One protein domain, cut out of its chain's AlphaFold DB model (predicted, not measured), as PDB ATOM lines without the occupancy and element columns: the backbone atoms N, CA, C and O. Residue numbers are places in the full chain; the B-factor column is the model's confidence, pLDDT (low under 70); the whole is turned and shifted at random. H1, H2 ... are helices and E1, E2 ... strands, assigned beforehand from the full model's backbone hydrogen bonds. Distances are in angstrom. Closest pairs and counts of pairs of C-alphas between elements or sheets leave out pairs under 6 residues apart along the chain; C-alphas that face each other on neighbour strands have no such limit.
ATOM      1  N   ILE A  66      89.294  72.290 148.823       97.75
ATOM      2  CA  ILE A  66      89.560  73.493 149.628       97.75
ATOM      3  C   ILE A  66      88.743  73.430 150.929       97.75
ATOM      4  O   ILE A  66      89.296  73.599 152.014       97.75
ATOM      5  N   GLY A  67      87.450  73.100 150.839       97.00
ATOM      6  CA  GLY A  67      86.560  72.937 151.995       97.00
ATOM      7  C   GLY A  67      86.998  71.814 152.942       97.00
ATOM      8  O   GLY A  67      86.928  71.962 154.165       97.00
ATOM      9  N   MET A  68      87.518  70.708 152.405       98.12
ATOM     10  CA  MET A  68      88.106  69.625 153.201       98.12
ATOM     11  C   MET A  68      89.335  70.098 153.986       98.12
ATOM     12  O   MET A  68      89.408  69.857 155.191       98.12
ATOM     13  N   LEU A  69      90.263  70.806 153.337       98.50
ATOM     14  CA  LEU A  69      91.478  71.332 153.968       98.50
ATOM     15  C   LEU A  69      91.151  72.395 155.037       98.50
ATOM     16  O   LEU A  69      91.685  72.324 156.146       98.50
ATOM     17  N   ILE A  70      90.199  73.301 154.761       98.00
ATOM     18  CA  ILE A  70      89.656  74.248 155.754       98.00
ATOM     19  C   ILE A  70      89.091  73.486 156.958       98.00
ATOM     20  O   ILE A  70      89.381  73.827 158.103       98.00
ATOM     21  N   SER A  71      88.313  72.423 156.725       98.06
ATOM     22  CA  SER A  71      87.728  71.634 157.812       98.06
ATOM     23  C   SER A  71      88.784  70.957 158.685       98.06
ATOM     24  O   SER A  71      88.616  70.919 159.905       98.06
ATOM     25  N   ILE A  72      89.859  70.427 158.091       98.56
ATOM     26  CA  ILE A  72      90.970  69.835 158.847       98.56
ATOM     27  C   ILE A  72      91.624  70.905 159.722       98.56
ATOM     28  O   ILE A  72      91.742  70.704 160.932       98.56
ATOM     29  N   SER A  73      91.964  72.056 159.132       98.62
ATOM     30  CA  SER A  73      92.578  73.168 159.858       98.62
ATOM     31  C   SER A  73      91.700  73.661 161.012       98.62
ATOM     32  O   SER A  73      92.156  73.746 162.151       98.62
ATOM     33  N   SER A  74      90.407  73.876 160.758       98.00
ATOM     34  CA  SER A  74      89.443  74.320 161.768       98.00
ATOM     35  C   SER A  74      89.281  73.306 162.903       98.00
ATOM     36  O   SER A  74      89.256  73.679 164.075       98.00
ATOM     37  N   LYS A  75      89.204  72.003 162.599       98.56
ATOM     38  CA  LYS A  75      89.118  70.956 163.630       98.56
ATOM     39  C   LYS A  75      90.364  70.928 164.511       98.56
ATOM     40  O   LYS A  75      90.213  70.814 165.726       98.56
ATOM     41  N   ALA A  76      91.545  71.055 163.914       98.75
ATOM     42  CA  ALA A  76      92.801  71.086 164.649       98.75
ATOM     43  C   ALA A  76      92.916  72.347 165.520       98.75
ATOM     44  O   ALA A  76      93.085  72.253 166.733       98.75
ATOM     45  N   SER A  77      92.639  73.520 164.942       98.50
ATOM     46  CA  SER A  77      92.560  74.801 165.658       98.50
ATOM     47  C   SER A  77      91.595  74.741 166.848       98.50
ATOM     48  O   SER A  77      91.927  75.168 167.951       98.50
ATOM     49  N   ASN A  78      90.424  74.117 166.678       98.38
ATOM     50  CA  ASN A  78      89.454  73.937 167.758       98.38
ATOM     51  C   ASN A  78      89.955  73.012 168.878       98.38
ATOM     52  O   ASN A  78      89.639  73.258 170.043       98.38
ATOM     53  N   ARG A  79      90.701  71.947 168.561       98.75
ATOM     54  CA  ARG A  79      91.305  71.064 169.576       98.75
ATOM     55  C   ARG A  79      92.430  71.779 170.324       98.75
ATOM     56  O   ARG A  79      92.397  71.799 171.553       98.75
ATOM     57  N   ALA A  80      93.313  72.474 169.607       98.56
ATOM     58  CA  ALA A  80      94.342  73.326 170.198       98.56
ATOM     59  C   ALA A  80      93.740  74.394 171.127       98.56
ATOM     60  O   ALA A  80      94.158  74.535 172.273       98.56
ATOM     61  N   ASN A  81      92.695  75.096 170.679       98.25
ATOM     62  CA  ASN A  81      92.030  76.139 171.462       98.25
ATOM     63  C   ASN A  81      91.367  75.591 172.739       98.25
ATOM     64  O   ASN A  81      91.330  76.274 173.763       98.25
ATOM     65  N   LYS A  82      90.860  74.349 172.716       98.12
ATOM     66  CA  LYS A  82      90.350  73.686 173.929       98.12
ATOM     67  C   LYS A  82      91.466  73.455 174.943       98.12
ATOM     68  O   LYS A  82      91.294  73.851 176.093       98.12
ATOM     69  N   ILE A  83      92.597  72.885 174.519       97.88
ATOM     70  CA  ILE A  83      93.765  72.667 175.390       97.88
ATOM     71  C   ILE A  83      94.249  74.008 175.956       97.88
ATOM     72  O   ILE A  83      94.375  74.163 177.171       97.88
ATOM     73  N   PHE A  84      94.428  75.003 175.087       97.38
ATOM     74  CA  PHE A  84      94.924  76.323 175.456       97.38
ATOM     75  C   PHE A  84      94.056  77.004 176.523       97.38
ATOM     76  O   PHE A  84      94.571  77.460 177.541       97.38
ATOM     77  N   ASN A  85      92.731  77.026 176.341       96.19
ATOM     78  CA  ASN A  85      91.831  77.680 177.293       96.19
ATOM     79  C   ASN A  85      91.644  76.889 178.592       96.19
ATOM     80  O   ASN A  85      91.570  77.485 179.663       96.19
ATOM     81  N   GLN A  86      91.544  75.559 178.513       96.00
ATOM     82  CA  GLN A  86      91.273  74.725 179.687       96.00
ATOM     83  C   GLN A  86      92.506  74.520 180.566       96.00
ATOM     84  O   GLN A  86      92.350  74.325 181.773       96.00
ATOM     85  N   LYS A  87      93.703  74.558 179.967       95.00
ATOM     86  CA  LYS A  87      94.972  74.277 180.641       95.00
ATOM     87  C   LYS A  87      95.857  75.516 180.697       95.00
ATOM     88  O   LYS A  87      96.075  76.053 181.769       95.00
ATOM     89  N   PHE A  88      96.314  76.033 179.559       95.00
ATOM     90  CA  PHE A  88      97.385  77.042 179.551       95.00
ATOM     91  C   PHE A  88      96.962  78.439 180.017       95.00
ATOM     92  O   PHE A  88      97.762  79.159 180.610       95.00
ATOM     93  N   LYS A  89      95.702  78.820 179.793       93.69
ATOM     94  CA  LYS A  89      95.114  80.060 180.327       93.69
ATOM     95  C   LYS A  89      94.456  79.898 181.691       93.69
ATOM     96  O   LYS A  89      94.112  80.894 182.325       93.69
ATOM     97  N   ASN A  90      94.214  78.665 182.115       92.44
ATOM     98  CA  ASN A  90      93.504  78.406 183.350       92.44
ATOM     99  C   ASN A  90      94.458  78.590 184.529       92.44
ATOM    100  O   ASN A  90      95.347  77.777 184.739       92.44
ATOM    101  N   SER A  91      94.233  79.624 185.341       90.12
ATOM    102  CA  SER A  91      95.060  79.913 186.520       90.12
ATOM    103  C   SER A  91      95.051  78.802 187.576       90.12
ATOM    104  O   SER A  91      95.894  78.807 188.465       90.12
ATOM    105  N   SER A  92      94.093  77.873 187.507       89.81
ATOM    106  CA  SER A  92      94.027  76.702 188.394       89.81
ATOM    107  C   SER A  92      94.940  75.560 187.935       89.81
ATOM    108  O   SER A  92      95.104  74.584 188.662       89.81
ATOM    109  N   TYR A  93      95.498  75.650 186.726       89.50
ATOM    110  CA  TYR A  93      96.431  74.681 186.167       89.50
ATOM    111  C   TYR A  93      97.858  75.216 186.342       89.50
ATOM    112  O   TYR A  93      98.279  76.126 185.630       89.50
ATOM    113  N   GLU A  94      98.589  74.696 187.330       92.38
ATOM    114  CA  GLU A  94      99.949  75.160 187.619       92.38
ATOM    115  C   GLU A  94     100.938  74.657 186.558       92.38
ATOM    116  O   GLU A  94     101.046  73.458 186.305       92.38
ATOM    117  N   LEU A  95     101.669  75.589 185.951       91.62
ATOM    118  CA  LEU A  95     102.615  75.350 184.853       91.62
ATOM    119  C   LEU A  95     104.051  75.716 185.243       91.62
ATOM    120  O   LEU A  95     105.002  75.348 184.551       91.62
ATOM    121  N   ASP A  96     104.219  76.462 186.333       91.50
ATOM    122  CA  ASP A  96     105.511  76.902 186.829       91.50
ATOM    123  C   ASP A  96     106.150  75.797 187.678       91.50
ATOM    124  O   ASP A  96     105.714  75.490 188.791       91.50
ATOM    125  N   VAL A  97     107.247  75.231 187.170       91.50
ATOM    126  CA  VAL A  97     108.017  74.163 187.833       91.50
ATOM    127  C   VAL A  97     108.462  74.514 189.260       91.50
ATOM    128  O   VAL A  97     108.710  73.627 190.090       91.50
ATOM    129  N   THR A  98     108.579  75.807 189.573       90.88
ATOM    130  CA  THR A  98     108.951  76.273 190.912       90.88
ATOM    131  C   THR A  98     107.803  76.152 191.912       90.88
ATOM    132  O   THR A  98     108.064  75.941 193.095       90.88
ATOM    133  N   LYS A  99     106.554  76.197 191.435       91.44
ATOM    134  CA  LYS A  99     105.321  76.134 192.235       91.44
ATOM    135  C   LYS A  99     104.700  74.740 192.286       91.44
ATOM    136  O   LYS A  99     103.876  74.473 193.158       91.44
ATOM    137  N   LEU A 100     105.112  73.840 191.390       90.56
ATOM    138  CA  LEU A 100     104.680  72.443 191.411       90.56
ATOM    139  C   LEU A 100     105.031  71.765 192.744       90.56
ATOM    140  O   LEU A 100     106.165  71.834 193.228       90.56
ATOM    141  N   THR A 101     104.045  71.062 193.301       87.06
ATOM    142  CA  THR A 101     104.173  70.238 194.510       87.06
ATOM    143  C   THR A 101     104.227  68.751 194.140       87.06
ATOM    144  O   THR A 101     103.810  68.357 193.053       87.06
ATOM    145  N   GLY A 102     104.761  67.906 195.026       89.12
ATOM    146  CA  GLY A 102     104.890  66.464 194.773       89.12
ATOM    147  C   GLY A 102     106.047  66.098 193.833       89.12
ATOM    148  O   GLY A 102     107.085  66.764 193.819       89.12
ATOM    149  N   ASN A 103     105.896  65.003 193.077       93.06
ATOM    150  CA  ASN A 103     106.916  64.550 192.130       93.06
ATOM    151  C   ASN A 103     106.943  65.459 190.891       93.06
ATOM    152  O   ASN A 103     106.099  65.355 189.999       93.06
ATOM    153  N   LYS A 104     107.946  66.339 190.827       92.88
ATOM    154  CA  LYS A 104     108.107  67.296 189.726       92.88
ATOM    155  C   LYS A 104     108.322  66.627 188.372       92.88
ATOM    156  O   LYS A 104     107.883  67.187 187.374       92.88
ATOM    157  N   ASN A 105     108.965  65.459 188.328       94.25
ATOM    158  CA  ASN A 105     109.188  64.755 187.066       94.25
ATOM    159  C   ASN A 105     107.854  64.318 186.459       94.25
ATOM    160  O   ASN A 105     107.583  64.653 185.311       94.25
ATOM    161  N   ASP A 106     106.993  63.673 187.248       93.38
ATOM    162  CA  ASP A 106     105.682  63.212 186.778       93.38
ATOM    163  C   ASP A 106     104.800  64.393 186.344       93.38
ATOM    164  O   ASP A 106     104.152  64.343 185.297       93.38
ATOM    165  N   ALA A 107     104.822  65.488 187.112       92.56
ATOM    166  CA  ALA A 107     104.068  66.695 186.789       92.56
ATOM    167  C   ALA A 107     104.544  67.346 185.476       92.56
ATOM    168  O   ALA A 107     103.727  67.675 184.615       92.56
ATOM    169  N   ILE A 108     105.860  67.486 185.280       94.94
ATOM    170  CA  ILE A 108     106.425  68.024 184.036       94.94
ATOM    171  C   ILE A 108     106.163  67.087 182.858       94.94
ATOM    172  O   ILE A 108     105.866  67.572 181.768       94.94
ATOM    173  N   SER A 109     106.216  65.768 183.049       95.25
ATOM    174  CA  SER A 109     105.850  64.810 182.003       95.25
ATOM    175  C   SER A 109     104.393  64.974 181.563       95.25
ATOM    176  O   SER A 109     104.138  65.026 180.363       95.25
ATOM    177  N   ALA A 110     103.456  65.148 182.500       93.00
ATOM    178  CA  ALA A 110     102.051  65.392 182.174       93.00
ATOM    179  C   ALA A 110     101.841  66.718 181.417       93.00
ATOM    180  O   ALA A 110     101.171  66.743 180.384       93.00
ATOM    181  N   ILE A 111     102.474  67.807 181.875       95.38
ATOM    182  CA  ILE A 111     102.442  69.108 181.180       95.38
ATOM    183  C   ILE A 111     103.051  68.986 179.777       95.38
ATOM    184  O   ILE A 111     102.547  69.583 178.828       95.38
ATOM    185  N   SER A 112     104.121  68.203 179.632       96.06
ATOM    186  CA  SER A 112     104.786  67.992 178.344       96.06
ATOM    187  C   SER A 112     103.863  67.307 177.342       96.06
ATOM    188  O   SER A 112     103.799  67.758 176.204       96.06
ATOM    189  N   THR A 113     103.097  66.291 177.756       97.00
ATOM    190  CA  THR A 113     102.075  65.666 176.898       97.00
ATOM    191  C   THR A 113     101.058  66.692 176.403       97.00
ATOM    192  O   THR A 113     100.803  66.766 175.207       97.00
ATOM    193  N   ASP A 114     100.560  67.557 177.287       96.75
ATOM    194  CA  ASP A 114      99.604  68.600 176.898       96.75
ATOM    195  C   ASP A 114     100.190  69.603 175.906       96.75
ATOM    196  O   ASP A 114      99.505  70.076 174.995       96.75
ATOM    197  N   VAL A 115     101.463  69.948 176.094       97.38
ATOM    198  CA  VAL A 115     102.213  70.817 175.187       97.38
ATOM    199  C   VAL A 115     102.404  70.149 173.826       97.38
ATOM    200  O   VAL A 115     102.245  70.826 172.812       97.38
ATOM    201  N   TYR A 116     102.712  68.854 173.781       97.69
ATOM    202  CA  TYR A 116     102.883  68.119 172.528       97.69
ATOM    203  C   TYR A 116     101.568  68.020 171.763       97.69
ATOM    204  O   TYR A 116     101.523  68.461 170.616       97.69
ATOM    205  N   ASP A 117     100.488  67.593 172.422       98.50
ATOM    206  CA  ASP A 117      99.149  67.543 171.827       98.50
ATOM    207  C   ASP A 117      98.744  68.924 171.280       98.50
ATOM    208  O   ASP A 117      98.236  69.053 170.168       98.50
ATOM    209  N   TYR A 118      99.015  69.997 172.029       98.62
ATOM    210  CA  TYR A 118      98.753  71.358 171.564       98.62
ATOM    211  C   TYR A 118      99.567  71.737 170.320       98.62
ATOM    212  O   TYR A 118      99.014  72.280 169.359       98.62
ATOM    213  N   ILE A 119     100.877  71.475 170.333       97.69
ATOM    214  CA  ILE A 119     101.780  71.797 169.223       97.69
ATOM    215  C   ILE A 119     101.378  71.025 167.963       97.69
ATOM    216  O   ILE A 119     101.301  71.636 166.896       97.69
ATOM    217  N   GLU A 120     101.076  69.730 168.076       98.19
ATOM    218  CA  GLU A 120     100.630  68.890 166.956       98.19
ATOM    219  C   GLU A 120      99.375  69.465 166.286       98.19
ATOM    220  O   GLU A 120      99.290  69.555 165.053       98.19
ATOM    221  N   GLU A 121      98.415  69.920 167.092       98.69
ATOM    222  CA  GLU A 121      97.177  70.517 166.600       98.69
ATOM    223  C   GLU A 121      97.404  71.895 165.960       98.69
ATOM    224  O   GLU A 121      96.835  72.181 164.903       98.69
ATOM    225  N   ILE A 122      98.271  72.742 166.528       98.62
ATOM    226  CA  ILE A 122      98.632  74.034 165.920       98.62
ATOM    227  C   ILE A 122      99.365  73.836 164.591       98.62
ATOM    228  O   ILE A 122      99.007  74.469 163.595       98.62
ATOM    229  N   GLN A 123     100.355  72.944 164.538       98.00
ATOM    230  CA  GLN A 123     101.092  72.663 163.306       98.00
ATOM    231  C   GLN A 123     100.172  72.105 162.221       98.00
ATOM    232  O   GLN A 123     100.210  72.573 161.080       98.00
ATOM    233  N   SER A 124      99.290  71.171 162.586       98.62
ATOM    234  CA  SER A 124      98.252  70.660 161.689       98.62
ATOM    235  C   SER A 124      97.376  71.799 161.166       98.62
ATOM    236  O   SER A 124      97.166  71.928 159.957       98.62
ATOM    237  N   ALA A 125      96.906  72.681 162.048       98.75
ATOM    238  CA  ALA A 125      96.069  73.805 161.657       98.75
ATOM    239  C   ALA A 125      96.771  74.754 160.670       98.75
ATOM    240  O   ALA A 125      96.169  75.118 159.655       98.75
ATOM    241  N   ILE A 126      98.039  75.093 160.920       98.62
ATOM    242  CA  ILE A 126      98.861  75.965 160.067       98.62
ATOM    243  C   ILE A 126      99.077  75.345 158.684       98.62
ATOM    244  O   ILE A 126      98.800  75.983 157.665       98.62
ATOM    245  N   VAL A 127      99.541  74.091 158.632       98.56
ATOM    246  CA  VAL A 127      99.853  73.404 157.369       98.56
ATOM    247  C   VAL A 127      98.605  73.287 156.500       98.56
ATOM    248  O   VAL A 127      98.653  73.603 155.307       98.56
ATOM    249  N   PHE A 128      97.471  72.891 157.082       98.69
ATOM    250  CA  PHE A 128      96.233  72.721 156.328       98.69
ATOM    251  C   PHE A 128      95.572  74.053 155.948       98.69
ATOM    252  O   PHE A 128      95.019  74.134 154.852       98.69
ATOM    253  N   ALA A 129      95.688  75.111 156.764       98.62
ATOM    254  CA  ALA A 129      95.232  76.452 156.382       98.62
ATOM    255  C   ALA A 129      96.017  76.979 155.173       98.62
ATOM    256  O   ALA A 129      95.435  77.389 154.171       98.62
ATOM    257  N   TYR A 130      97.348  76.903 155.221       98.56
ATOM    258  CA  TYR A 130      98.175  77.358 154.106       98.56
ATOM    259  C   TYR A 130      97.919  76.526 152.837       98.56
ATOM    260  O   TYR A 130      97.748  77.075 151.749       98.56
ATOM    261  N   THR A 131      97.832  75.197 152.972       98.44
ATOM    262  CA  THR A 131      97.543  74.289 151.845       98.44
ATOM    263  C   THR A 131      96.178  74.574 151.213       98.44
ATOM    264  O   THR A 131      96.036  74.499 149.994       98.44
ATOM    265  N   ALA A 132      95.173  74.929 152.015       98.50
ATOM    266  CA  ALA A 132      93.860  75.313 151.513       98.50
ATOM    267  C   ALA A 132      93.904  76.620 150.703       98.50
ATOM    268  O   ALA A 132      93.287  76.681 149.641       98.50
ATOM    269  N   LEU A 133      94.666  77.630 151.145       98.56
ATOM    270  CA  LEU A 133      94.871  78.866 150.380       98.56
ATOM    271  C   LEU A 133      95.643  78.628 149.077       98.56
ATOM    272  O   LEU A 133      95.303  79.218 148.053       98.56
ATOM    273  N   GLU A 134      96.633  77.736 149.089       98.19
ATOM    274  CA  GLU A 134      97.358  77.325 147.881       98.19
ATOM    275  C   GLU A 134      96.419  76.655 146.870       98.19
ATOM    276  O   GLU A 134      96.373  77.041 145.701       98.19
ATOM    277  N   ALA A 135      95.618  75.687 147.329       98.00
ATOM    278  CA  ALA A 135      94.623  75.020 146.497       98.00
ATOM    279  C   ALA A 135      93.584  76.014 145.958       98.00
ATOM    280  O   ALA A 135      93.250  75.969 144.776       98.00
ATOM    281  N   PHE A 136      93.115  76.936 146.803       97.94
ATOM    282  CA  PHE A 136      92.208  78.007 146.407       97.94
ATOM    283  C   PHE A 136      92.805  78.874 145.300       97.94
ATOM    284  O   PHE A 136      92.167  79.045 144.263       97.94
ATOM    285  N   ALA A 137      94.027  79.378 145.474       97.69
ATOM    286  CA  ALA A 137      94.664  80.237 144.483       97.69
ATOM    287  C   ALA A 137      94.867  79.518 143.142       97.69
ATOM    288  O   ALA A 137      94.520  80.072 142.104       97.69
ATOM    289  N   ASN A 138      95.357  78.276 143.163       97.38
ATOM    290  CA  ASN A 138      95.603  77.501 141.943       97.38
ATOM    291  C   ASN A 138      94.305  77.182 141.188       97.38
ATOM    292  O   ASN A 138      94.213  77.404 139.982       97.38
ATOM    293  N   LEU A 139      93.268  76.731 141.901       95.44
ATOM    294  CA  LEU A 139      91.973  76.410 141.294       95.44
ATOM    295  C   LEU A 139      91.223  77.654 140.798       95.44
ATOM    296  O   LEU A 139      90.413  77.551 139.881       95.44
ATOM    297  N   SER A 140      91.510  78.826 141.367       95.19
ATOM    298  CA  SER A 140      90.926  80.098 140.928       95.19
ATOM    299  C   SER A 140      91.489  80.598 139.595       95.19
ATOM    300  O   SER A 140      90.861  81.423 138.942       95.19
ATOM    301  N   ILE A 141      92.660  80.122 139.170       95.38
ATOM    302  CA  ILE A 141      93.301  80.596 137.941       95.38
ATOM    303  C   ILE A 141      92.755  79.808 136.730       95.38
ATOM    304  O   ILE A 141      92.887  78.574 136.684       95.38
ATOM    305  N   PRO A 142      92.150  80.486 135.730       93.19
ATOM    306  CA  PRO A 142      91.664  79.847 134.505       93.19
ATOM    307  C   PRO A 142      92.777  79.146 133.721       93.19
ATOM    308  O   PRO A 142      93.939  79.541 133.778       93.19
ATOM    309  N   GLN A 143      92.425  78.095 132.974       91.69
ATOM    310  CA  GLN A 143      93.398  77.272 132.244       91.69
ATOM    311  C   GLN A 143      94.180  78.046 131.175       91.69
ATOM    312  O   GLN A 143      95.339  77.736 130.912       91.69
ATOM    313  N   ASP A 144      93.531  79.031 130.572       93.56
ATOM    314  CA  ASP A 144      94.014  79.887 129.491       93.56
ATOM    315  C   ASP A 144      94.654  81.195 129.986       93.56
ATOM    316  O   ASP A 144      95.115  82.000 129.176       93.56
ATOM    317  N   TYR A 145      94.720  81.413 131.303       94.69
ATOM    318  CA  TYR A 145      95.340  82.610 131.860       94.69
ATOM    319  C   TYR A 145      96.868  82.584 131.720       94.69
ATOM    320  O   TYR A 145      97.527  81.572 131.984       94.69
ATOM    321  N   VAL A 146      97.434  83.738 131.357       94.06
ATOM    322  CA  VAL A 146      98.878  83.958 131.241       94.06
ATOM    323  C   VAL A 146      99.261  85.198 132.037       94.06
ATOM    324  O   VAL A 146      98.797  86.300 131.747       94.06
ATOM    325  N   TYR A 147     100.158  85.028 133.004       94.19
ATOM    326  CA  TYR A 147     100.691  86.118 133.812       94.19
ATOM    327  C   TYR A 147     101.982  86.671 133.203       94.19
ATOM    328  O   TYR A 147     102.890  85.912 132.864       94.19
ATOM    329  N   GLN A 148     102.084  87.996 133.092       90.06
ATOM    330  CA  GLN A 148     103.250  88.682 132.529       90.06
ATOM    331  C   GLN A 148     103.928  89.550 133.590       90.06
ATOM    332  O   GLN A 148     103.327  90.486 134.122       90.06
ATOM    333  N   ILE A 149     105.210  89.299 133.859       83.38
ATOM    334  CA  ILE A 149     106.011  90.172 134.722       83.38
ATOM    335  C   ILE A 149     106.558  91.323 133.872       83.38
ATOM    336  O   ILE A 149     107.213  91.113 132.845       83.38
ATOM    337  N   LYS A 150     106.293  92.567 134.302       71.88
ATOM    338  CA  LYS A 150     106.863  93.767 133.664       71.88
ATOM    339  C   LYS A 150     108.387  93.661 133.623       71.88
ATOM    340  O   LYS A 150     108.990  93.148 134.561       71.88
ATOM    341  N   LYS A 151     108.981  94.177 132.539       71.69
ATOM    342  CA  LYS A 151     110.415  94.084 132.225       71.69
ATOM    343  C   LYS A 151     111.288  94.160 133.477       71.69
ATOM    344  O   LYS A 151     111.263  95.164 134.191       71.69
ATOM    345  N   ASN A 152     112.079  93.114 133.705       66.75
ATOM    346  CA  ASN A 152     113.119  93.151 134.725       66.75
ATOM    347  C   ASN A 152     114.174  94.223 134.374       66.75
ATOM    348  O   ASN A 152     114.153  94.815 133.292       66.75
ATOM    349  N   SER A 153     115.136  94.469 135.265       68.06
ATOM    350  CA  SER A 153     116.206  95.466 135.060       68.06
ATOM    351  C   SER A 153     117.065  95.239 133.802       68.06
ATOM    352  O   SER A 153     117.825  96.123 133.420       68.06
ATOM    353  N   LYS A 154     116.925  94.085 133.134       71.25
ATOM    354  CA  LYS A 154     117.588  93.723 131.871       71.25
ATOM    355  C   LYS A 154     116.668  93.831 130.645       71.25
ATOM    356  O   LYS A 154     117.055  93.421 129.557       71.25
ATOM    357  N   GLY A 155     115.452  94.360 130.800       75.19
ATOM    358  CA  GLY A 155     114.503  94.559 129.704       75.19
ATOM    359  C   GLY A 155     113.755  93.300 129.247       75.19
ATOM    360  O   GLY A 155     113.015  93.381 128.266       75.19
ATOM    361  N   ILE A 156     113.922  92.170 129.942       74.38
ATOM    362  CA  ILE A 156     113.304  90.881 129.602       74.38
ATOM    363  C   ILE A 156     111.931  90.796 130.278       74.38
ATOM    364  O   ILE A 156     111.812  91.046 131.479       74.38
ATOM    365  N   SER A 157     110.901  90.466 129.500       79.38
ATOM    366  CA  SER A 157     109.563  90.117 129.989       79.38
ATOM    367  C   SER A 157     109.458  88.609 130.186       79.38
ATOM    368  O   SER A 157     109.791  87.847 129.277       79.38
ATOM    369  N   GLU A 158     108.973  88.189 131.350       85.88
ATOM    370  CA  GLU A 158     108.727  86.782 131.665       85.88
ATOM    371  C   GLU A 158     107.224  86.503 131.625       85.88
ATOM    372  O   GLU A 158     106.424  87.267 132.170       85.88
ATOM    373  N   SER A 159     106.866  85.403 130.966       90.31
ATOM    374  CA  SER A 159     105.498  84.948 130.733       90.31
ATOM    375  C   SER A 159     105.297  83.613 131.434       90.31
ATOM    376  O   SER A 159     106.053  82.676 131.180       90.31
ATOM    377  N   TYR A 160     104.258  83.503 132.256       92.31
ATOM    378  CA  TYR A 160     103.918  82.283 132.982       92.31
ATOM    379  C   TYR A 160     102.514  81.835 132.588       92.31
ATOM    380  O   TYR A 160     101.540  82.538 132.853       92.31
ATOM    381  N   ASP A 161     102.407  80.665 131.965       94.75
ATOM    382  CA  ASP A 161     101.122  79.977 131.810       94.75
ATOM    383  C   ASP A 161     100.637  79.410 133.156       94.75
ATOM    384  O   ASP A 161     101.370  79.429 134.148       94.75
ATOM    385  N   LYS A 162      99.413  78.870 133.207       94.00
ATOM    386  CA  LYS A 162      98.860  78.287 134.439       94.00
ATOM    387  C   LYS A 162      99.786  77.259 135.100       94.00
ATOM    388  O   LYS A 162      99.989  77.323 136.308       94.00
ATOM    389  N   THR A 163     100.381  76.349 134.330       94.38
ATOM    390  CA  THR A 163     101.266  75.306 134.880       94.38
ATOM    391  C   THR A 163     102.506  75.927 135.523       94.38
ATOM    392  O   THR A 163     102.943  75.515 136.601       94.38
ATOM    393  N   ALA A 164     103.077  76.942 134.874       94.00
ATOM    394  CA  ALA A 164     104.221  77.675 135.381       94.00
ATOM    395  C   ALA A 164     103.856  78.526 136.607       94.00
ATOM    396  O   ALA A 164     104.636  78.565 137.560       94.00
ATOM    397  N   ILE A 165     102.673  79.149 136.624       95.38
ATOM    398  CA  ILE A 165     102.156  79.884 137.786       95.38
ATOM    399  C   ILE A 165     102.017  78.944 138.986       95.38
ATOM    400  O   ILE A 165     102.530  79.250 140.063       95.38
ATOM    401  N   GLU A 166     101.360  77.796 138.806       93.56
ATOM    402  CA  GLU A 166     101.133  76.813 139.869       93.56
ATOM    403  C   GLU A 166     102.452  76.315 140.472       93.56
ATOM    404  O   GLU A 166     102.561  76.211 141.695       93.56
ATOM    405  N   ARG A 167     103.462  76.067 139.627       92.94
ATOM    406  CA  ARG A 167     104.733  75.452 140.027       92.94
ATOM    407  C   ARG A 167     105.787  76.428 140.549       92.94
ATOM    408  O   ARG A 167     106.564  76.046 141.422       92.94
ATOM    409  N   TRP A 168     105.876  77.630 139.982       94.25
ATOM    410  CA  TRP A 168     107.031  78.513 140.186       94.25
ATOM    411  C   TRP A 168     106.710  79.811 140.915       94.25
ATOM    412  O   TRP A 168     107.611  80.393 141.520       94.25
ATOM    413  N   LEU A 169     105.460  80.277 140.883       95.62
ATOM    414  CA  LEU A 169     105.089  81.504 141.582       95.62
ATOM    415  C   LEU A 169     104.645  81.197 143.011       95.62
ATOM    416  O   LEU A 169     103.926  80.233 143.270       95.62
ATOM    417  N   SER A 170     105.065  82.043 143.951       96.12
ATOM    418  CA  SER A 170     104.671  81.916 145.354       96.12
ATOM    419  C   SER A 170     103.187  82.212 145.551       96.12
ATOM    420  O   SER A 170     102.600  83.026 144.829       96.12
ATOM    421  N   LEU A 171     102.596  81.630 146.597       97.75
ATOM    422  CA  LEU A 171     101.217  81.922 146.987       97.75
ATOM    423  C   LEU A 171     100.996  83.414 147.223       97.75
ATOM    424  O   LEU A 171     100.015  83.988 146.754       97.75
ATOM    425  N   LYS A 172     101.963  84.064 147.878       97.31
ATOM    426  CA  LYS A 172     101.982  85.513 148.073       97.31
ATOM    427  C   LYS A 172     101.822  86.286 146.762       97.31
ATOM    428  O   LYS A 172     101.069  87.253 146.729       97.31
ATOM    429  N   THR A 173     102.486  85.863 145.684       96.31
ATOM    430  CA  THR A 173     102.352  86.490 144.354       96.31
ATOM    431  C   THR A 173     100.967  86.243 143.765       96.31
ATOM    432  O   THR A 173     100.344  87.173 143.249       96.31
ATOM    433  N   LYS A 174     100.456  85.011 143.891       97.62
ATOM    434  CA  LYS A 174      99.119  84.645 143.406       97.62
ATOM    435  C   LYS A 174      98.042  85.503 144.078       97.62
ATOM    436  O   LYS A 174      97.274  86.160 143.385       97.62
ATOM    437  N   ILE A 175      98.044  85.585 145.410       97.56
ATOM    438  CA  ILE A 175      97.051  86.349 146.185       97.56
ATOM    439  C   ILE A 175      97.230  87.865 146.026       97.56
ATOM    440  O   ILE A 175      96.235  88.583 145.978       97.56
ATOM    441  N   LYS A 176      98.466  88.380 145.951       96.81
ATOM    442  CA  LYS A 176      98.709  89.833 145.894       96.81
ATOM    443  C   LYS A 176      98.511  90.452 144.516       96.81
ATOM    444  O   LYS A 176      98.109  91.611 144.445       96.81
ATOM    445  N   SER A 177      98.830  89.714 143.459       94.75
ATOM    446  CA  SER A 177      98.906  90.275 142.107       94.75
ATOM    447  C   SER A 177      97.945  89.588 141.145       94.75
ATOM    448  O   SER A 177      97.151  90.266 140.505       94.75
ATOM    449  N   ILE A 178      97.970  88.254 141.081       95.81
ATOM    450  CA  ILE A 178      97.241  87.497 140.050       95.81
ATOM    451  C   ILE A 178      95.733  87.487 140.314       95.81
ATOM    452  O   ILE A 178      94.952  87.866 139.449       95.81
ATOM    453  N   LEU A 179      95.302  87.069 141.509       95.75
ATOM    454  CA  LEU A 179      93.873  87.002 141.826       95.75
ATOM    455  C   LEU A 179      93.205  88.392 141.808       95.75
ATOM    456  O   LEU A 179      92.112  88.495 141.255       95.75
ATOM    457  N   PRO A 180      93.825  89.473 142.327       94.94
ATOM    458  CA  PRO A 180      93.255  90.812 142.206       94.94
ATOM    459  C   PRO A 180      93.058  91.276 140.763       94.94
ATOM    460  O   PRO A 180      92.034  91.889 140.470       94.94
ATOM    461  N   GLU A 181      93.990  90.950 139.862       93.25
ATOM    462  CA  GLU A 181      93.855  91.227 138.427       93.25
ATOM    463  C   GLU A 181      92.697  90.431 137.807       93.25
ATOM    464  O   GLU A 181      91.840  91.007 137.141       93.25
ATOM    465  N   LEU A 182      92.629  89.123 138.081       92.38
ATOM    466  CA  LEU A 182      91.596  88.223 137.552       92.38
ATOM    467  C   LEU A 182      90.178  88.594 137.998       92.38
ATOM    468  O   LEU A 182      89.226  88.471 137.225       92.38
ATOM    469  N   TYR A 183      90.031  89.007 139.255       91.94
ATOM    470  CA  TYR A 183      88.726  89.230 139.878       91.94
ATOM    471  C   TYR A 183      88.375  90.708 140.066       91.94
ATOM    472  O   TYR A 183      87.299  91.005 140.583       91.94
ATOM    473  N   GLY A 184      89.244  91.626 139.632       90.94
ATOM    474  CA  GLY A 184      89.011  93.069 139.710       90.94
ATOM    475  C   GLY A 184      88.876  93.577 141.147       90.94
ATOM    476  O   GLY A 184      87.979  94.365 141.438       90.94
ATOM    477  N   THR A 185      89.720  93.096 142.063       91.75
ATOM    478  CA  THR A 185      89.626  93.442 143.492       91.75
ATOM    479  C   THR A 185      90.477  94.661 143.855       91.75
ATOM    480  O   THR A 185      91.377  95.066 143.119       91.75
ATOM    481  N   SER A 186      90.256  95.227 145.046       89.81
ATOM    482  CA  SER A 186      91.192  96.190 145.637       89.81
ATOM    483  C   SER A 186      92.533  95.537 145.994       89.81
ATOM    484  O   SER A 186      92.658  94.312 146.053       89.81
ATOM    485  N   VAL A 187      93.546  96.365 146.267       91.88
ATOM    486  CA  VAL A 187      94.850  95.892 146.754       91.88
ATOM    487  C   VAL A 187      94.707  95.182 148.103       91.88
ATOM    488  O   VAL A 187      94.086  95.703 149.029       91.88
ATOM    489  N   VAL A 188      95.298  93.992 148.216       94.06
ATOM    490  CA  VAL A 188      95.133  93.122 149.394       94.06
ATOM    491  C   VAL A 188      95.947  93.568 150.608       94.06
ATOM    492  O   VAL A 188      95.579  93.286 151.742       94.06
ATOM    493  N   ASP A 189      97.045  94.298 150.399       92.06
ATOM    494  CA  ASP A 189      98.025  94.616 151.444       92.06
ATOM    495  C   ASP A 189      97.555  95.651 152.472       92.06
ATOM    496  O   ASP A 189      98.203  95.837 153.501       92.06
ATOM    497  N   LYS A 190      96.402  96.279 152.233       90.50
ATOM    498  CA  LYS A 190      95.736  97.172 153.189       90.50
ATOM    499  C   LYS A 190      94.818  96.440 154.169       90.50
ATOM    500  O   LYS A 190      94.337  97.056 155.117       90.50
ATOM    501  N   HIS A 191      94.548  95.156 153.948       94.06
ATOM    502  CA  HIS A 191      93.650  94.388 154.800       94.06
ATOM    503  C   HIS A 191      94.401  93.751 155.973       94.06
ATOM    504  O   HIS A 191      95.508  93.241 155.822       94.06
ATOM    505  N   THR A 192      93.776  93.723 157.151       93.19
ATOM    506  CA  THR A 192      94.367  93.154 158.379       93.19
ATOM    507  C   THR A 192      94.764  91.686 158.221       93.19
ATOM    508  O   THR A 192      95.811  91.268 158.718       93.19
ATOM    509  N   TRP A 193      93.974  90.914 157.470       96.38
ATOM    510  CA  TRP A 193      94.248  89.507 157.185       96.38
ATOM    511  C   TRP A 193      95.513  89.294 156.348       96.38
ATOM    512  O   TRP A 193      96.073  88.204 156.380       96.38
ATOM    513  N   TRP A 194      96.008  90.309 155.629       97.81
ATOM    514  CA  TRP A 194      97.221  90.173 154.823       97.81
ATOM    515  C   TRP A 194      98.455  89.925 155.691       97.81
ATOM    516  O   TRP A 194      99.239  89.025 155.406       97.81
ATOM    517  N   GLY A 195      98.604  90.682 156.782       97.38
ATOM    518  CA  GLY A 195      99.692  90.463 157.741       97.38
ATOM    519  C   GLY A 195      99.613  89.077 158.379       97.38
ATOM    520  O   GLY A 195     100.619  88.384 158.476       97.38
ATOM    521  N   GLN A 196      98.399  88.636 158.724       97.88
ATOM    522  CA  GLN A 196      98.148  87.295 159.260       97.88
ATOM    523  C   GLN A 196      98.521  86.197 158.255       97.88
ATOM    524  O   GLN A 196      99.191  85.241 158.625       97.88
ATOM    525  N   PHE A 197      98.155  86.362 156.981       98.38
ATOM    526  CA  PHE A 197      98.528  85.445 155.905       98.38
ATOM    527  C   PHE A 197     100.050  85.359 155.720       98.38
ATOM    528  O   PHE A 197     100.588  84.262 155.584       98.38
ATOM    529  N   VAL A 198     100.757  86.494 155.752       97.75
ATOM    530  CA  VAL A 198     102.226  86.503 155.657       97.75
ATOM    531  C   VAL A 198     102.846  85.739 156.831       97.75
ATOM    532  O   VAL A 198     103.707  84.893 156.615       97.75
ATOM    533  N   THR A 199     102.359  85.949 158.056       97.50
ATOM    534  CA  THR A 199     102.834  85.189 159.223       97.50
ATOM    535  C   THR A 199     102.464  83.700 159.149       97.50
ATOM    536  O   THR A 199     103.248  82.847 159.561       97.50
ATOM    537  N   LEU A 200     101.305  83.350 158.584       98.25
ATOM    538  CA  LEU A 200     100.921  81.957 158.338       98.25
ATOM    539  C   LEU A 200     101.904  81.265 157.376       98.25
ATOM    540  O   LEU A 200     102.291  80.119 157.614       98.25
ATOM    541  N   GLU A 201     102.321  81.955 156.307       97.25
ATOM    542  CA  GLU A 201     103.348  81.483 155.364       97.25
ATOM    543  C   GLU A 201     104.689  81.244 156.070       97.25
ATOM    544  O   GLU A 201     105.310  80.197 155.875       97.25
ATOM    545  N   GLU A 202     105.112  82.176 156.929       95.50
ATOM    546  CA  GLU A 202     106.334  82.060 157.732       95.50
ATOM    547  C   GLU A 202     106.303  80.816 158.627       95.50
ATOM    548  O   GLU A 202     107.188  79.965 158.512       95.50
ATOM    549  N   TYR A 203     105.252  80.636 159.435       95.81
ATOM    550  CA  TYR A 203     105.139  79.469 160.319       95.81
ATOM    551  C   TYR A 203     105.071  78.154 159.552       95.81
ATOM    552  O   TYR A 203     105.706  77.172 159.937       95.81
ATOM    553  N   ARG A 204     104.339  78.113 158.434       95.75
ATOM    554  CA  ARG A 204     104.310  76.926 157.576       95.75
ATOM    555  C   ARG A 204     105.707  76.602 157.048       95.75
ATOM    556  O   ARG A 204     106.085  75.432 157.005       95.75
ATOM    557  N   ASN A 205     106.474  77.607 156.632       93.88
ATOM    558  CA  ASN A 205     107.832  77.399 156.138       93.88
ATOM    559  C   ASN A 205     108.770  76.896 157.238       93.88
ATOM    560  O   ASN A 205     109.584  76.020 156.960       93.88
ATOM    561  N   GLU A 206     108.634  77.383 158.470       92.00
ATOM    562  CA  GLU A 206     109.394  76.880 159.621       92.00
ATOM    563  C   GLU A 206     109.089  75.405 159.919       92.00
ATOM    564  O   GLU A 206     110.022  74.632 160.131       92.00
ATOM    565  N   ILE A 207     107.813  74.995 159.849       92.31
ATOM    566  CA  ILE A 207     107.389  73.597 160.059       92.31
ATOM    567  C   ILE A 207     107.969  72.668 158.980       92.31
ATOM    568  O   ILE A 207     108.490  71.602 159.290       92.31
ATOM    569  N   ILE A 208     107.872  73.049 157.701       88.81
ATOM    570  CA  ILE A 208     108.232  72.169 156.574       88.81
ATOM    571  C   ILE A 208     109.732  72.198 156.257       88.81
ATOM    572  O   ILE A 208     110.294  71.207 155.793       88.81
ATOM    573  N   HIS A 209     110.388  73.335 156.477       83.94
ATOM    574  CA  HIS A 209     111.785  73.555 156.111       83.94
ATOM    575  C   HIS A 209     112.665  73.771 157.337       83.94
ATOM    576  O   HIS A 209     113.585  74.586 157.275       83.94
ATOM    577  N   GLN A 210     112.397  73.066 158.438       74.75
ATOM    578  CA  GLN A 210     113.169  73.188 159.669       74.75
ATOM    579  C   GLN A 210     114.675  73.026 159.385       74.75
ATOM    580  O   GLN A 210     115.160  71.945 159.058       74.75
ATOM    581  N   LYS A 211     115.421  74.136 159.471       69.12
ATOM    582  CA  LYS A 211     116.841  74.194 159.071       69.12
ATOM    583  C   LYS A 211     117.801  73.839 160.199       69.12
ATOM    584  O   LYS A 211     118.971  73.574 159.937       69.12
ATOM    585  N   SER A 212     117.342  73.870 161.448       66.94
ATOM    586  CA  SER A 212     118.172  73.558 162.607       66.94
ATOM    587  C   SER A 212     117.380  72.844 163.702       66.94
ATOM    588  O   SER A 212     116.191  73.077 163.916       66.94
ATOM    589  N   ILE A 213     118.074  71.943 164.394       63.50
ATOM    590  CA  ILE A 213     117.537  71.119 165.489       63.50
ATOM    591  C   ILE A 213     117.775  71.811 166.851       63.50
ATOM    592  O   ILE A 213     117.212  71.423 167.866       63.50
ATOM    593  N   GLY A 214     118.602  72.864 166.884       62.25
ATOM    594  CA  GLY A 214     119.133  73.457 168.117       62.25
ATOM    595  C   GLY A 214     118.264  74.509 168.811       62.25
ATOM    596  O   GLY A 214     118.742  75.118 169.760       62.25
ATOM    597  N   SER A 215     117.038  74.780 168.352       69.50
ATOM    598  CA  SER A 215     116.197  75.823 168.950       69.50
ATOM    599  C   SER A 215     114.713  75.465 168.915       69.50
ATOM    600  O   SER A 215     114.142  75.261 167.848       69.50
ATOM    601  N   THR A 216     114.078  75.436 170.088       81.06
ATOM    602  CA  THR A 216     112.617  75.321 170.251       81.06
ATOM    603  C   THR A 216     111.924  76.688 170.240       81.06
ATOM    604  O   THR A 216     110.714  76.772 170.443       81.06
ATOM    605  N   GLU A 217     112.664  77.775 169.985       85.19
ATOM    606  CA  GLU A 217     112.138  79.145 169.999       85.19
ATOM    607  C   GLU A 217     110.988  79.347 169.010       85.19
ATOM    608  O   GLU A 217     110.067  80.109 169.296       85.19
ATOM    609  N   PHE A 218     110.994  78.625 167.886       86.94
ATOM    610  CA  PHE A 218     109.942  78.728 166.873       86.94
ATOM    611  C   PHE A 218     108.573  78.210 167.357       86.94
ATOM    612  O   PHE A 218     107.551  78.571 166.784       86.94
ATOM    613  N   TYR A 219     108.521  77.429 168.446       91.25
ATOM    614  CA  TYR A 219     107.259  77.029 169.080       91.25
ATOM    615  C   TYR A 219     106.669  78.126 169.970       91.25
ATOM    616  O   TYR A 219     105.461  78.152 170.195       91.25
ATOM    617  N   LYS A 220     107.480  79.060 170.488       93.19
ATOM    618  CA  LYS A 220     107.002  80.092 171.429       93.19
ATOM    619  C   LYS A 220     105.865  80.956 170.876       93.19
ATOM    620  O   LYS A 220     104.932  81.235 171.633       93.19
ATOM    621  N   PRO A 221     105.875  81.382 169.597       95.00
ATOM    622  CA  PRO A 221     104.751  82.105 169.019       95.00
ATOM    623  C   PRO A 221     103.421  81.346 169.086       95.00
ATOM    624  O   PRO A 221     102.380  81.997 169.158       95.00
ATOM    625  N   TYR A 222     103.435  80.006 169.128       96.38
ATOM    626  CA  TYR A 222     102.212  79.201 169.181       96.38
ATOM    627  C   TYR A 222     101.440  79.408 170.483       96.38
ATOM    628  O   TYR A 222     100.240  79.182 170.507       96.38
ATOM    629  N   PHE A 223     102.080  79.868 171.559       96.19
ATOM    630  CA  PHE A 223     101.424  80.100 172.851       96.19
ATOM    631  C   PHE A 223     100.830  81.510 172.995       96.19
ATOM    632  O   PHE A 223     100.331  81.868 174.061       96.19
ATOM    633  N   LYS A 224     100.877  82.335 171.942       95.75
ATOM    634  CA  LYS A 224     100.212  83.646 171.913       95.75
ATOM    635  C   LYS A 224      98.789  83.500 171.388       95.75
ATOM    636  O   LYS A 224      98.577  82.839 170.380       95.75
ATOM    637  N   ASP A 225      97.845  84.244 171.960       92.69
ATOM    638  CA  ASP A 225      96.444  84.287 171.496       92.69
ATOM    639  C   ASP A 225      96.283  84.598 170.004       92.69
ATOM    640  O   ASP A 225      95.357  84.123 169.345       92.69
ATOM    641  N   SER A 226      97.210  85.378 169.445       95.75
ATOM    642  CA  SER A 226      97.218  85.734 168.030       95.75
ATOM    643  C   SER A 226      97.327  84.529 167.092       95.75
ATOM    644  O   SER A 226      96.962  84.669 165.926       95.75
ATOM    645  N   ILE A 227      97.796  83.365 167.562       97.88
ATOM    646  CA  ILE A 227      97.958  82.166 166.728       97.88
ATOM    647  C   ILE A 227      96.640  81.741 166.073       97.88
ATOM    648  O   ILE A 227      96.610  81.433 164.883       97.88
ATOM    649  N   PHE A 228      95.527  81.820 166.808       97.75
ATOM    650  CA  PHE A 228      94.216  81.439 166.292       97.75
ATOM    651  C   PHE A 228      93.726  82.423 165.229       97.75
ATOM    652  O   PHE A 228      93.142  82.007 164.235       97.75
ATOM    653  N   ASN A 229      94.029  83.717 165.378       97.19
ATOM    654  CA  ASN A 229      93.717  84.722 164.358       97.19
ATOM    655  C   ASN A 229      94.546  84.520 163.083       97.19
ATOM    656  O   ASN A 229      94.032  84.711 161.985       97.19
ATOM    657  N   ILE A 230      95.811  84.112 163.224       98.19
ATOM    658  CA  ILE A 230      96.692  83.786 162.094       98.19
ATOM    659  C   ILE A 230      96.158  82.569 161.333       98.19
ATOM    660  O   ILE A 230      96.042  82.614 160.116       98.19
ATOM    661  N   ILE A 231      95.767  81.506 162.040       98.12
ATOM    662  CA  ILE A 231      95.181  80.305 161.427       98.12
ATOM    663  C   ILE A 231      93.841  80.626 160.745       98.12
ATOM    664  O   ILE A 231      93.603  80.214 159.611       98.12
ATOM    665  N   ASN A 232      92.970  81.384 161.416       95.25
ATOM    666  CA  ASN A 232      91.620  81.676 160.931       95.25
ATOM    667  C   ASN A 232      91.585  82.716 159.796       95.25
ATOM    668  O   ASN A 232      90.522  82.940 159.217       95.25
ATOM    669  N   CYS A 233      92.718  83.328 159.426       96.75
ATOM    670  CA  CYS A 233      92.755  84.327 158.356       96.75
ATOM    671  C   CYS A 233      92.346  83.760 156.987       96.75
ATOM    672  O   CYS A 233      92.000  84.525 156.088       96.75
ATOM    673  N   ILE A 234      92.360  82.430 156.824       96.44
ATOM    674  CA  ILE A 234      91.919  81.739 155.612       96.44
ATOM    675  C   ILE A 234      90.504  82.132 155.174       96.44
ATOM    676  O   ILE A 234      90.302  82.414 153.994       96.44
ATOM    677  N   GLU A 235      89.543  82.176 156.102       94.00
ATOM    678  CA  GLU A 235      88.163  82.538 155.769       94.00
ATOM    679  C   GLU A 235      88.121  83.979 155.249       94.00
ATOM    680  O   GLU A 235      87.578  84.218 154.177       94.00
ATOM    681  N   SER A 236      88.818  84.909 155.912       96.00
ATOM    682  CA  SER A 236      88.919  86.313 155.493       96.00
ATOM    683  C   SER A 236      89.526  86.493 154.097       96.00
ATOM    684  O   SER A 236      89.041  87.317 153.321       96.00
ATOM    685  N   VAL A 237      90.573  85.727 153.762       97.19
ATOM    686  CA  VAL A 237      91.213  85.772 152.435       97.19
ATOM    687  C   VAL A 237      90.228  85.315 151.357       97.19
ATOM    688  O   VAL A 237      90.058  85.997 150.351       97.19
ATOM    689  N   ILE A 238      89.569  84.170 151.553       96.12
ATOM    690  CA  ILE A 238      88.660  83.597 150.550       96.12
ATOM    691  C   ILE A 238      87.391  84.457 150.430       96.12
ATOM    692  O   ILE A 238      86.959  84.760 149.316       96.12
ATOM    693  N   SER A 239      86.836  84.923 151.554       95.06
ATOM    694  CA  SER A 239      85.695  85.845 151.600       95.06
ATOM    695  C   SER A 239      85.952  87.142 150.835       95.06
ATOM    696  O   SER A 239      85.069  87.616 150.123       95.06
ATOM    697  N   PHE A 240      87.164  87.699 150.915       95.25
ATOM    698  CA  PHE A 240      87.527  88.905 150.167       95.25
ATOM    699  C   PHE A 240      87.329  88.733 148.649       95.25
ATOM    700  O   PHE A 240      86.714  89.583 148.002       95.25
ATOM    701  N   PHE A 241      87.785  87.610 148.087       94.44
ATOM    702  CA  PHE A 241      87.597  87.314 146.664       94.44
ATOM    703  C   PHE A 241      86.151  86.941 146.328       94.44
ATOM    704  O   PHE A 241      85.667  87.323 145.262       94.44
ATOM    705  N   TYR A 242      85.435  86.272 147.240       92.19
ATOM    706  CA  TYR A 242      83.994  86.033 147.108       92.19
ATOM    707  C   TYR A 242      83.207  87.317 146.908       92.19
ATOM    708  O   TYR A 242      82.480  87.441 145.924       92.19
ATOM    709  N   VAL A 243      83.384  88.281 147.811       91.25
ATOM    710  CA  VAL A 243      82.666  89.559 147.770       91.25
ATOM    711  C   VAL A 243      82.958  90.306 146.470       91.25
ATOM    712  O   VAL A 243      82.032  90.790 145.820       91.25
ATOM    713  N   ALA A 244      84.225  90.356 146.050       89.44
ATOM    714  CA  ALA A 244      84.600  91.030 144.812       89.44
ATOM    715  C   ALA A 244      84.033  90.336 143.560       89.44
ATOM    716  O   ALA A 244      83.541  91.001 142.649       89.44
ATOM    717  N   HIS A 245      84.048  89.002 143.511       88.25
ATOM    718  CA  HIS A 245      83.509  88.258 142.375       88.25
ATOM    719  C   HIS A 245      81.978  88.343 142.290       88.25
ATOM    720  O   HIS A 245      81.439  88.563 141.203       88.25
ATOM    721  N   HIS A 246      81.294  88.266 143.436       85.75
ATOM    722  CA  HIS A 246      79.846  88.442 143.527       85.75
ATOM    723  C   HIS A 246      79.418  89.846 143.076       85.75
ATOM    724  O   HIS A 246      78.446  89.984 142.335       85.75
ATOM    725  N   ALA A 247      80.163  90.895 143.444       83.38
ATOM    726  CA  ALA A 247      79.902  92.259 142.972       83.38
ATOM    727  C   ALA A 247      79.973  92.396 141.436       83.38
ATOM    728  O   ALA A 247      79.331  93.276 140.868       83.38
ATOM    729  N   ASN A 248      80.683  91.486 140.760       77.94
ATOM    730  CA  ASN A 248      80.745  91.393 139.299       77.94
ATOM    731  C   ASN A 248      79.639  90.500 138.693       77.94
ATOM    732  O   ASN A 248      79.706  90.170 137.507       77.94
ATOM    733  N   GLY A 249      78.645  90.082 139.488       73.19
ATOM    734  CA  GLY A 249      77.520  89.243 139.060       73.19
ATOM    735  C   GLY A 249      77.913  87.804 138.722       73.19
ATOM    736  O   GLY A 249      77.238  87.155 137.927       73.19
ATOM    737  N   LYS A 250      79.037  87.321 139.265       75.12
ATOM    738  CA  LYS A 250      79.599  86.005 138.957       75.12
ATOM    739  C   LYS A 250      79.858  85.202 140.225       75.12
ATOM    740  O   LYS A 250      80.091  85.739 141.304       75.12
ATOM    741  N   THR A 251      79.863  83.890 140.062       80.06
ATOM    742  CA  THR A 251      80.162  82.908 141.105       80.06
ATOM    743  C   THR A 251      81.146  81.895 140.552       80.06
ATOM    744  O   THR A 251      81.011  81.470 139.406       80.06
ATOM    745  N   ASN A 252      82.089  81.454 141.377       86.25
ATOM    746  CA  ASN A 252      83.048  80.439 140.981       86.25
ATOM    747  C   ASN A 252      82.597  79.052 141.476       86.25
ATOM    748  O   ASN A 252      82.329  78.865 142.664       86.25
ATOM    749  N   GLU A 253      82.531  78.088 140.560       83.81
ATOM    750  CA  GLU A 253      82.090  76.711 140.816       83.81
ATOM    751  C   GLU A 253      83.063  75.910 141.694       83.81
ATOM    752  O   GLU A 253      82.648  75.006 142.421       83.81
ATOM    753  N   VAL A 254      84.360  76.240 141.661       89.31
ATOM    754  CA  VAL A 254      85.393  75.497 142.402       89.31
ATOM    755  C   VAL A 254      85.620  76.024 143.818       89.31
ATOM    756  O   VAL A 254      86.262  75.352 144.630       89.31
ATOM    757  N   TRP A 255      85.109  77.211 144.146       93.38
ATOM    758  CA  TRP A 255      85.293  77.802 145.470       93.38
ATOM    759  C   TRP A 255      84.470  77.064 146.542       93.38
ATOM    760  O   TRP A 255      83.350  76.620 146.275       93.38
ATOM    761  N   PRO A 256      85.009  76.905 147.768       94.44
ATOM    762  CA  PRO A 256      84.339  76.154 148.829       94.44
ATOM    763  C   PRO A 256      83.105  76.897 149.339       94.44
ATOM    764  O   PRO A 256      83.016  78.120 149.216       94.44
ATOM    765  N   TRP A 257      82.183  76.189 149.990       93.56
ATOM    766  CA  TRP A 257      81.186  76.853 150.826       93.56
ATOM    767  C   TRP A 257      81.857  77.601 151.980       93.56
ATOM    768  O   TRP A 257      82.747  77.063 152.636       93.56
TER     769      TRP A 257
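What this domain is: This is residues 66 to 257 of the 285 residues of an uncharacterized protein of Aliivibrio wodanis (UniProt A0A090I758). A long helical hairpin, H1 and H2, runs along an elongated model; H7 packs on both, H4 packs on H2 and H7 near their last residues, and H5 crosses H2 and H7. H1, H2, H4 and H7 make a loose four-helix bundle, and the small strand hairpin E1 and E2 lies with H3 at one end. The 192 printed residues, mostly helix by class, hold H1 H2 E1 E2 H3 H4 H5 H6 H7 in order. The whole is loose, radius of gyration of the C-alphas 20.5 A, spanning 69 by 41 by 27 A.

How they stand to each other: E1, residues 146 to 149, and E2, residues 158 to 161, are an antiparallel hairpin; N 147 and O 160, 2.9 A apart, are within hydrogen-bond range. H3, residues 162 to 168, is close but not clearly touching to H2, residues 104 to 140: closest C-alphas Glu 166 and Asn 138, 5.9 A. H2, the hub, touches H1, residues 66 to 88, at a shallow tilt of 24 degrees, opposite ways; closest C-alphas Ala 125 and Ser 73, 4.0 A. H7, residues 226 to 247, touches H2 with residues 231 to 238 alone; closest C-alphas Ile 231 and Ile 126, 5.9 A. H4, residues 171 to 183, touches H7; closest C-alphas Tyr 183 and His 245, 5.9 A. H5, residues 192 to 208, touches H7 at a steep tilt of 56 degrees; closest C-alphas Gln 196 and Ile 230, 4.7 A. H6, residues 217 to 223, only just touches H2, with 3 pairs of C-alphas within 8 A; closest Tyr 222 and Ile 122, 7.1 A. Every O i to N i+4 pair is within hydrogen-bond range in H1, H2 and H3, but 7 of 9 in H4, 12 of 13 in H5, 14 of 18 in H7 and 0 of 3 in H6, where 3 of 4 O i to N i+3 pairs are.

Where its parts are: H1, 31.1 A long, begins at C-alpha 66 (89.560, 73.493, 149.628). H2 measures 53.3 A and H5 25.2 A. H7, 31.2 A with a kink of 37 degrees near residue 233, ends at C-alpha 247 (79.902, 92.259, 142.972).

The domain as a whole: The printed part has no cut. The H1 to H2 link is long, 15 residues. Residues 152 to 153 and 211 to 215 have pLDDT under 70.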